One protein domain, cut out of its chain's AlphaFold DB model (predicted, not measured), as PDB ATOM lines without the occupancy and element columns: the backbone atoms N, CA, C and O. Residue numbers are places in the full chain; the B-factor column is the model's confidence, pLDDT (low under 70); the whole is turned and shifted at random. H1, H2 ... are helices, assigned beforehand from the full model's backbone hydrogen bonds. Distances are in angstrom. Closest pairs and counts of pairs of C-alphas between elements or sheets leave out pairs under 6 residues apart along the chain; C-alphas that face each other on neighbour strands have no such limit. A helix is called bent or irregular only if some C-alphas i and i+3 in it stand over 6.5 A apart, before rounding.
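This is residues 115 to 185 of the 186 residues of an uncharacterized protein of Gemmataceae bacterium (UniProt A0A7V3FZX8). Three helices of similar length, H1, H2 and H3, run back and forth in an open zigzag, their centres making a triangle with no helix in contact with another. H2 runs back along the length that H1 has come, H3 turns again to run roughly as H1 does, and the links bridge the wide spaces at the ends. You have 71 printed residues with three named helices in the order H1, H2, H3, no named strand, and the class all helix. The whole is loose, with a radius of gyration of the C-alphas of 13.9 A, and the C-alphas span 41 by 28 by 22 A.

Find C-alpha 115 at (-18.717, -29.875, 28.063); from there H1, residues 115 to 134, runs 27.9 A from first to last C-alpha and ends at C-alpha 134 at (-11.371, -56.189, 33.553). Go on past six residues to C-alpha 141 at (-5.461, -59.825, 19.625), where H2, residues 141 to 159, begins its 27.7 A. After six more residues you come to H3, residues 166 to 183, which measures 26.0 A and ends at C-alpha 183 at (-21.869, -58.966, 20.498). H1, H2 and H3 are not bent.

Look at y in the C-alpha lines: it goes from -29.875 to -56.189 between the ends of H1, from -59.825 to -35.271 between those of H2, and from -35.167 to -58.966 between those of H3. H1 and H2 are apart, with no C-alpha of the one within 8 A of the other. By the same test H2 and H3 are apart, and H1 and H3 are apart. The helices form no hairpin. Look along residues 144 to 155 of H2: they stand free, with no C-alpha eight or more residues away along the chain within 10 A. The same holds for residues 115 to 120 and 125 to 131 of H1, and for residues 176 to 185, of which 176 to 183 belong to H3. In H1, H2 and H3 every O i to N i+4 pair is within hydrogen-bond range.

The two C-alphas farthest apart are those of Trp 137 and Leu 162, at 41.1 A, while those of Gly 115 and Arg 185, the first and last printed, are 35.0 A apart. The printed part runs from 115 to 185 without a cut, in a full chain of 186 residues. The links H1 to H2 and H2 to H3 are both short, and no link is long. In the B-factor column you find a mean pLDDT of the printed part of 71.0, with 26 residues under 70: residues 135 to 143, 153, 156 to 157, 159 to 171 and 182.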
ATOM      1  N   GLY A 115     -18.732 -29.128  26.806       78.19
ATOM      2  CA  GLY A 115     -18.717 -29.875  28.063       78.19
ATOM      3  C   GLY A 115     -19.425 -31.218  27.982       78.19
ATOM      4  O   GLY A 115     -18.795 -32.214  28.324       78.19
ATOM      5  N   PRO A 116     -20.663 -31.304  27.455       82.38
ATOM      6  CA  PRO A 116     -21.308 -32.602  27.282       82.38
ATOM      7  C   PRO A 116     -20.583 -33.496  26.263       82.38
ATOM      8  O   PRO A 116     -20.471 -34.693  26.489       82.38
ATOM      9  N   LEU A 117     -20.026 -32.942  25.178       80.62
ATOM     10  CA  LEU A 117     -19.268 -33.717  24.184       80.62
ATOM     11  C   LEU A 117     -17.939 -34.234  24.746       80.62
ATOM     12  O   LEU A 117     -17.629 -35.412  24.617       80.62
ATOM     13  N   VAL A 118     -17.173 -33.370  25.407       80.12
ATOM     14  CA  VAL A 118     -15.913 -33.713  26.071       80.12
ATOM     15  C   VAL A 118     -16.172 -34.724  27.186       80.12
ATOM     16  O   VAL A 118     -15.456 -35.713  27.283       80.12
ATOM     17  N   SER A 119     -17.239 -34.539  27.968       85.31
ATOM     18  CA  SER A 119     -17.689 -35.500  28.980       85.31
ATOM     19  C   SER A 119     -18.004 -36.864  28.371       85.31
ATOM     20  O   SER A 119     -17.607 -37.876  28.938       85.31
ATOM     21  N   LEU A 120     -18.702 -36.916  27.233       87.19
ATOM     22  CA  LEU A 120     -19.013 -38.174  26.551       87.19
ATOM     23  C   LEU A 120     -17.749 -38.869  26.040       87.19
ATOM     24  O   LEU A 120     -17.610 -40.076  26.214       87.19
ATOM     25  N   VAL A 121     -16.809 -38.114  25.466       84.19
ATOM     26  CA  VAL A 121     -15.526 -38.656  24.993       84.19
ATOM     27  C   VAL A 121     -14.710 -39.215  26.159       84.19
ATOM     28  O   VAL A 121     -14.251 -40.352  26.086       84.19
ATOM     29  N   ILE A 122     -14.575 -38.461  27.254       83.69
ATOM     30  CA  ILE A 122     -13.843 -38.905  28.448       83.69
ATOM     31  C   ILE A 122     -14.525 -40.125  29.068       83.69
ATOM     32  O   ILE A 122     -13.852 -41.106  29.369       83.69
ATOM     33  N   SER A 123     -15.851 -40.100  29.219       86.12
ATOM     34  CA  SER A 123     -16.604 -41.221  29.788       86.12
ATOM     35  C   SER A 123     -16.483 -42.480  28.930       86.12
ATOM     36  O   SER A 123     -16.308 -43.566  29.475       86.12
ATOM     37  N   GLY A 124     -16.544 -42.348  27.602       85.38
ATOM     38  CA  GLY A 124     -16.355 -43.467  26.679       85.38
ATOM     39  C   GLY A 124     -14.936 -44.031  26.740       85.38
ATOM     40  O   GLY A 124     -14.757 -45.246  26.769       85.38
ATOM     41  N   MET A 125     -13.931 -43.157  26.835       82.38
ATOM     42  CA  MET A 125     -12.531 -43.559  26.977       82.38
ATOM     43  C   MET A 125     -12.289 -44.288  28.305       82.38
ATOM     44  O   MET A 125     -11.678 -45.354  28.310       82.38
ATOM     45  N   LEU A 126     -12.815 -43.761  29.414       83.75
ATOM     46  CA  LEU A 126     -12.673 -44.367  30.738       83.75
ATOM     47  C   LEU A 126     -13.347 -45.743  30.793       83.75
ATOM     48  O   LEU A 126     -12.751 -46.702  31.273       83.75
ATOM     49  N   LEU A 127     -14.563 -45.849  30.247       85.06
ATOM     50  CA  LEU A 127     -15.300 -47.109  30.175       85.06
ATOM     51  C   LEU A 127     -14.563 -48.137  29.307       85.06
ATOM     52  O   LEU A 127     -14.470 -49.298  29.689       85.06
ATOM     53  N   GLY A 128     -13.996 -47.708  28.175       80.94
ATOM     54  CA  GLY A 128     -13.187 -48.562  27.307       80.94
ATOM     55  C   GLY A 128     -11.949 -49.113  28.015       80.94
ATOM     56  O   GLY A 128     -11.701 -50.314  27.956       80.94
ATOM     57  N   VAL A 129     -11.212 -48.265  28.740       78.81
ATOM     58  CA  VAL A 129     -10.046 -48.690  29.535       78.81
ATOM     59  C   VAL A 129     -10.458 -49.666  30.635       78.81
ATOM     60  O   VAL A 129      -9.805 -50.687  30.827       78.81
ATOM     61  N   LEU A 130     -11.559 -49.382  31.332       80.62
ATOM     62  CA  LEU A 130     -12.037 -50.205  32.439       80.62
ATOM     63  C   LEU A 130     -12.542 -51.572  31.955       80.62
ATOM     64  O   LEU A 130     -12.285 -52.579  32.609       80.62
ATOM     65  N   LEU A 131     -13.182 -51.619  30.783       79.94
ATOM     66  CA  LEU A 131     -13.562 -52.862  30.113       79.94
ATOM     67  C   LEU A 131     -12.335 -53.673  29.697       79.94
ATOM     68  O   LEU A 131     -12.307 -54.866  29.960       79.94
ATOM     69  N   VAL A 132     -11.314 -53.048  29.102       70.06
ATOM     70  CA  VAL A 132     -10.079 -53.747  28.700       70.06
ATOM     71  C   VAL A 132      -9.321 -54.285  29.915       70.06
ATOM     72  O   VAL A 132      -8.872 -55.423  29.879       70.06
ATOM     73  N   GLY A 133      -9.225 -53.510  31.000       71.75
ATOM     74  CA  GLY A 133      -8.539 -53.928  32.225       71.75
ATOM     75  C   GLY A 133      -9.273 -55.010  33.025       71.75
ATOM     76  O   GLY A 133      -8.627 -55.808  33.687       71.75
ATOM     77  N   ASN A 134     -10.609 -55.077  32.960       72.19
ATOM     78  CA  ASN A 134     -11.371 -56.189  33.553       72.19
ATOM     79  C   ASN A 134     -11.429 -57.431  32.648       72.19
ATOM     80  O   ASN A 134     -11.768 -58.517  33.114       72.19
ATOM     81  N   LEU A 135     -11.111 -57.291  31.358       63.84
ATOM     82  CA  LEU A 135     -11.063 -58.383  30.384       63.84
ATOM     83  C   LEU A 135      -9.648 -58.973  30.255       63.84
ATOM     84  O   LEU A 135      -9.216 -59.312  29.154       63.84
ATOM     85  N   ASP A 136      -8.958 -59.213  31.373       61.91
ATOM     86  CA  ASP A 136      -7.720 -60.020  31.392       61.91
ATOM     87  C   ASP A 136      -7.925 -61.437  30.800       61.91
ATOM     88  O   ASP A 136      -6.975 -62.129  30.441       61.91
ATOM     89  N   TRP A 137      -9.182 -61.861  30.618       55.06
ATOM     90  CA  TRP A 137      -9.552 -63.116  29.961       55.06
ATOM     91  C   TRP A 137      -9.551 -63.055  28.415       55.06
ATOM     92  O   TRP A 137      -9.451 -64.094  27.765       55.06
ATOM     93  N   ILE A 138      -9.640 -61.875  27.777       54.12
ATOM     94  CA  ILE A 138      -9.793 -61.744  26.307       54.12
ATOM     95  C   ILE A 138      -8.490 -61.270  25.626       54.12
ATOM     96  O   ILE A 138      -8.486 -60.358  24.811       54.12
ATOM     97  N   GLY A 139      -7.383 -61.949  25.939       57.44
ATOM     98  CA  GLY A 139      -6.267 -62.294  25.040       57.44
ATOM     99  C   GLY A 139      -5.429 -61.221  24.289       57.44
ATOM    100  O   GLY A 139      -5.756 -60.038  24.207       57.44
ATOM    101  N   PRO A 140      -4.355 -61.673  23.599       63.56
ATOM    102  CA  PRO A 140      -3.423 -60.847  22.812       63.56
ATOM    103  C   PRO A 140      -3.952 -60.126  21.542       63.56
ATOM    104  O   PRO A 140      -3.298 -59.166  21.124       63.56
ATOM    105  N   PRO A 141      -5.087 -60.477  20.887       65.62
ATOM    106  CA  PRO A 141      -5.461 -59.825  19.625       65.62
ATOM    107  C   PRO A 141      -5.947 -58.374  19.786       65.62
ATOM    108  O   PRO A 141      -5.919 -57.608  18.823       65.62
ATOM    109  N   VAL A 142      -6.372 -57.961  20.986       62.00
ATOM    110  CA  VAL A 142      -6.844 -56.585  21.226       62.00
ATOM    111  C   VAL A 142      -5.681 -55.588  21.231       62.00
ATOM    112  O   VAL A 142      -5.809 -54.502  20.670       62.00
ATOM    113  N   ALA A 143      -4.526 -55.972  21.782       66.44
ATOM    114  CA  ALA A 143      -3.336 -55.121  21.820       66.44
ATOM    115  C   ALA A 143      -2.779 -54.834  20.412       66.44
ATOM    116  O   ALA A 143      -2.398 -53.701  20.116       66.44
ATOM    117  N   VAL A 144      -2.799 -55.835  19.522       74.38
ATOM    118  CA  VAL A 144      -2.356 -55.680  18.123       74.38
ATOM    119  C   VAL A 144      -3.280 -54.721  17.369       74.38
ATOM    120  O   VAL A 144      -2.807 -53.775  16.742       74.38
ATOM    121  N   PHE A 145      -4.599 -54.888  17.516       72.12
ATOM    122  CA  PHE A 145      -5.583 -54.004  16.888       72.12
ATOM    123  C   PHE A 145      -5.455 -52.550  17.364       72.12
ATOM    124  O   PHE A 145      -5.510 -51.628  16.549       72.12
ATOM    125  N   LEU A 146      -5.239 -52.328  18.665       73.00
ATOM    126  CA  LEU A 146      -5.070 -50.980  19.217       73.00
ATOM    127  C   LEU A 146      -3.802 -50.300  18.675       73.00
ATOM    128  O   LEU A 146      -3.823 -49.109  18.363       73.00
ATOM    129  N   GLY A 147      -2.717 -51.062  18.513       76.62
ATOM    130  CA  GLY A 147      -1.461 -50.568  17.953       76.62
ATOM    131  C   GLY A 147      -1.548 -50.211  16.466       76.62
ATOM    132  O   GLY A 147      -0.966 -49.208  16.043       76.62
ATOM    133  N   ASP A 148      -2.272 -51.000  15.670       80.19
ATOM    134  CA  ASP A 148      -2.498 -50.708  14.246       80.19
ATOM    135  C   ASP A 148      -3.451 -49.521  14.061       80.19
ATOM    136  O   ASP A 148      -3.197 -48.629  13.249       80.19
ATOM    137  N   PHE A 149      -4.493 -49.440  14.891       75.69
ATOM    138  CA  PHE A 149      -5.409 -48.305  14.917       75.69
ATOM    139  C   PHE A 149      -4.705 -46.997  15.300       75.69
ATOM    140  O   PHE A 149      -4.885 -45.977  14.634       75.69
ATOM    141  N   TRP A 150      -3.852 -47.025  16.333       73.12
ATOM    142  CA  TRP A 150      -3.070 -45.862  16.757       73.12
ATOM    143  C   TRP A 150      -2.129 -45.372  15.654       73.12
ATOM    144  O   TRP A 150      -2.076 -44.174  15.374       73.12
ATOM    145  N   ARG A 151      -1.435 -46.288  14.965       81.81
ATOM    146  CA  ARG A 151      -0.571 -45.941  13.824       81.81
ATOM    147  C   ARG A 151      -1.361 -45.328  12.665       81.81
ATOM    148  O   ARG A 151      -0.917 -44.330  12.100       81.81
ATOM    149  N   GLY A 152      -2.547 -45.859  12.360       77.12
ATOM    150  CA  GLY A 152      -3.460 -45.272  11.375       77.12
ATOM    151  C   GLY A 152      -3.921 -43.863  11.759       77.12
ATOM    152  O   GLY A 152      -3.899 -42.958  10.925       77.12
ATOM    153  N   MET A 153      -4.262 -43.645  13.033       63.44
ATOM    154  CA  MET A 153      -4.641 -42.322  13.536       63.44
ATOM    155  C   MET A 153      -3.499 -41.315  13.457       63.44
ATOM    156  O   MET A 153      -3.719 -40.206  12.983       63.44
ATOM    157  N   VAL A 154      -2.286 -41.677  13.887       73.94
ATOM    158  CA  VAL A 154      -1.129 -40.767  13.837       73.94
ATOM    159  C   VAL A 154      -0.838 -40.350  12.393       73.94
ATOM    160  O   VAL A 154      -0.622 -39.167  12.133       73.94
ATOM    161  N   ALA A 155      -0.927 -41.285  11.442       77.12
ATOM    162  CA  ALA A 155      -0.754 -40.990  10.022       77.12
ATOM    163  C   ALA A 155      -1.872 -40.094   9.449       77.12
ATOM    164  O   ALA A 155      -1.600 -39.216   8.625       77.12
ATOM    165  N   ALA A 156      -3.121 -40.282   9.884       66.56
ATOM    166  CA  ALA A 156      -4.255 -39.464   9.457       66.56
ATOM    167  C   ALA A 156      -4.207 -38.045  10.052       66.56
ATOM    168  O   ALA A 156      -4.408 -37.071   9.329       66.56
ATOM    169  N   VAL A 157      -3.868 -37.918  11.339       62.03
ATOM    170  CA  VAL A 157      -3.755 -36.634  12.050       62.03
ATOM    171  C   VAL A 157      -2.601 -35.795  11.506       62.03
ATOM    172  O   VAL A 157      -2.757 -34.591  11.329       62.03
ATOM    173  N   GLN A 158      -1.467 -36.416  11.168       70.62
ATOM    174  CA  GLN A 158      -0.354 -35.704  10.531       70.62
ATOM    175  C   GLN A 158      -0.695 -35.182   9.127       70.62
ATOM    176  O   GLN A 158      -0.060 -34.238   8.666       70.62
ATOM    177  N   ARG A 159      -1.702 -35.756   8.452       63.00
ATOM    178  CA  ARG A 159      -2.189 -35.271   7.150       63.00
ATOM    179  C   ARG A 159      -3.312 -34.239   7.248       63.00
ATOM    180  O   ARG A 159      -3.545 -33.535   6.270       63.00
ATOM    181  N   SER A 160      -4.007 -34.124   8.379       48.81
ATOM    182  CA  SER A 160      -5.178 -33.251   8.503       48.81
ATOM    183  C   SER A 160      -4.828 -31.883   9.097       48.81
ATOM    184  O   SER A 160      -5.141 -31.577  10.248       48.81
ATOM    185  N   THR A 161      -4.220 -31.018   8.292       56.34
ATOM    186  CA  THR A 161      -4.369 -29.568   8.459       56.34
ATOM    187  C   THR A 161      -5.754 -29.168   7.940       56.34
ATOM    188  O   THR A 161      -5.989 -29.241   6.742       56.34
ATOM    189  N   LEU A 162      -6.647 -28.736   8.841       61.56
ATOM    190  CA  LEU A 162      -7.941 -28.072   8.571       61.56
ATOM    191  C   LEU A 162      -9.081 -28.927   7.967       61.56
ATOM    192  O   LEU A 162      -9.266 -28.946   6.756       61.56
ATOM    193  N   THR A 163      -9.897 -29.560   8.826       50.34
ATOM    194  CA  THR A 163     -11.393 -29.653   8.802       50.34
ATOM    195  C   THR A 163     -11.837 -30.737   9.801       50.34
ATOM    196  O   THR A 163     -11.450 -31.894   9.709       50.34
ATOM    197  N   GLU A 164     -12.380 -30.341  10.953       56.03
ATOM    198  CA  GLU A 164     -13.817 -30.277  11.284       56.03
ATOM    199  C   GLU A 164     -14.390 -31.580  11.907       56.03
ATOM    200  O   GLU A 164     -13.987 -32.687  11.560       56.03
ATOM    201  N   PRO A 165     -15.320 -31.461  12.876       55.09
ATOM    202  CA  PRO A 165     -15.763 -32.492  13.840       55.09
ATOM    203  C   PRO A 165     -16.333 -33.809  13.273       55.09
ATOM    204  O   PRO A 165     -16.653 -34.718  14.041       55.09
ATOM    205  N   LEU A 166     -16.429 -33.948  11.953       55.12
ATOM    206  CA  LEU A 166     -16.856 -35.167  11.266       55.12
ATOM    207  C   LEU A 166     -15.907 -36.344  11.507       55.12
ATOM    208  O   LEU A 166     -16.366 -37.477  11.634       55.12
ATOM    209  N   VAL A 167     -14.605 -36.081  11.652       60.31
ATOM    210  CA  VAL A 167     -13.615 -37.129  11.953       60.31
ATOM    211  C   VAL A 167     -13.879 -37.738  13.332       60.31
ATOM    212  O   VAL A 167     -13.872 -38.957  13.490       60.31
ATOM    213  N   VAL A 168     -14.197 -36.895  14.318       62.38
ATOM    214  CA  VAL A 168     -14.515 -37.336  15.685       62.38
ATOM    215  C   VAL A 168     -15.849 -38.089  15.715       62.38
ATOM    216  O   VAL A 168     -15.954 -39.125  16.367       62.38
ATOM    217  N   GLY A 169     -16.853 -37.620  14.966       63.75
ATOM    218  CA  GLY A 169     -18.139 -38.310  14.833       63.75
ATOM    219  C   GLY A 169     -18.011 -39.699  14.198       63.75
ATOM    220  O   GLY A 169     -18.549 -40.670  14.730       63.75
ATOM    221  N   GLY A 170     -17.241 -39.818  13.112       69.12
ATOM    222  CA  GLY A 170     -16.977 -41.102  12.455       69.12
ATOM    223  C   GLY A 170     -16.269 -42.104  13.373       69.12
ATOM    224  O   GLY A 170     -16.606 -43.285  13.378       69.12
ATOM    225  N   LEU A 171     -15.354 -41.615  14.212       65.69
ATOM    226  CA  LEU A 171     -14.621 -42.400  15.209       65.69
ATOM    227  C   LEU A 171     -15.544 -43.061  16.243       65.69
ATOM    228  O   LEU A 171     -15.418 -44.256  16.513       65.69
ATOM    229  N   VAL A 172     -16.499 -42.304  16.790       70.31
ATOM    230  CA  VAL A 172     -17.449 -42.819  17.791       70.31
ATOM    231  C   VAL A 172     -18.390 -43.852  17.170       70.31
ATOM    232  O   VAL A 172     -18.627 -44.903  17.765       70.31
ATOM    233  N   VAL A 173     -18.880 -43.598  15.953       71.38
ATOM    234  CA  VAL A 173     -19.770 -44.529  15.239       71.38
ATOM    235  C   VAL A 173     -19.044 -45.825  14.880       71.38
ATOM    236  O   VAL A 173     -19.598 -46.901  15.082       71.38
ATOM    237  N   ALA A 174     -17.796 -45.753  14.413       70.62
ATOM    238  CA  ALA A 174     -17.008 -46.941  14.088       70.62
ATOM    239  C   ALA A 174     -16.733 -47.808  15.330       70.62
ATOM    240  O   ALA A 174     -16.872 -49.030  15.272       70.62
ATOM    241  N   ALA A 175     -16.409 -47.184  16.468       71.31
ATOM    242  CA  ALA A 175     -16.213 -47.893  17.731       71.31
ATOM    243  C   ALA A 175     -17.514 -48.543  18.246       71.31
ATOM    244  O   ALA A 175     -17.512 -49.706  18.661       71.31
ATOM    245  N   ALA A 176     -18.645 -47.834  18.160       70.81
ATOM    246  CA  ALA A 176     -19.961 -48.373  18.512       70.81
ATOM    247  C   ALA A 176     -20.383 -49.526  17.582       70.81
ATOM    248  O   ALA A 176     -20.900 -50.547  18.030       70.81
ATOM    249  N   MET A 177     -20.111 -49.415  16.282       75.75
ATOM    250  CA  MET A 177     -20.452 -50.461  15.320       75.75
ATOM    251  C   MET A 177     -19.574 -51.707  15.494       75.75
ATOM    252  O   MET A 177     -20.076 -52.827  15.429       75.75
ATOM    253  N   ALA A 178     -18.282 -51.540  15.791       73.69
ATOM    254  CA  ALA A 178     -17.372 -52.656  16.051       73.69
ATOM    255  C   ALA A 178     -17.728 -53.431  17.332       73.69
ATOM    256  O   ALA A 178     -17.580 -54.653  17.377       73.69
ATOM    257  N   THR A 179     -18.216 -52.738  18.364       72.94
ATOM    258  CA  THR A 179     -18.687 -53.381  19.599       72.94
ATOM    259  C   THR A 179     -19.996 -54.141  19.370       72.94
ATOM    260  O   THR A 179     -20.085 -55.303  19.760       72.94
ATOM    261  N   LEU A 180     -20.956 -53.563  18.638       70.50
ATOM    262  CA  LEU A 180     -22.213 -54.237  18.276       70.50
ATOM    263  C   LEU A 180     -22.000 -55.483  17.403       70.50
ATOM    264  O   LEU A 180     -22.577 -56.533  17.682       70.50
ATOM    265  N   LEU A 181     -21.131 -55.400  16.390       77.00
ATOM    266  CA  LEU A 181     -20.813 -56.536  15.515       77.00
ATOM    267  C   LEU A 181     -20.127 -57.688  16.258       77.00
ATOM    268  O   LEU A 181     -20.225 -58.832  15.822       77.00
ATOM    269  N   ARG A 182     -19.430 -57.411  17.366       63.62
ATOM    270  CA  ARG A 182     -18.828 -58.456  18.205       63.62
ATOM    271  C   ARG A 182     -19.847 -59.146  19.100       63.62
ATOM    272  O   ARG A 182     -19.779 -60.363  19.217       63.62
ATOM    273  N   VAL A 183     -20.787 -58.397  19.675       73.31
ATOM    274  CA  VAL A 183     -21.869 -58.966  20.498       73.31
ATOM    275  C   VAL A 183     -22.769 -59.874  19.662       73.31
ATOM    276  O   VAL A 183     -23.157 -60.932  20.126       73.31
ATOM    277  N   TRP A 184     -23.042 -59.507  18.409       71.94
ATOM    278  CA  TRP A 184     -23.867 -60.308  17.496       71.94
ATOM    279  C   TRP A 184     -23.207 -61.595  16.980       71.94
ATOM    280  O   TRP A 184     -23.864 -62.391  16.312       71.94
ATOM    281  N   ARG A 185     -21.903 -61.773  17.207       73.50
ATOM    282  CA  ARG A 185     -21.138 -62.921  16.700       73.50
ATOM    283  C   ARG A 185     -20.924 -64.016  17.750       73.50
ATOM    284  O   ARG A 185     -20.345 -65.043  17.400       73.50
TER     285      ARG A 185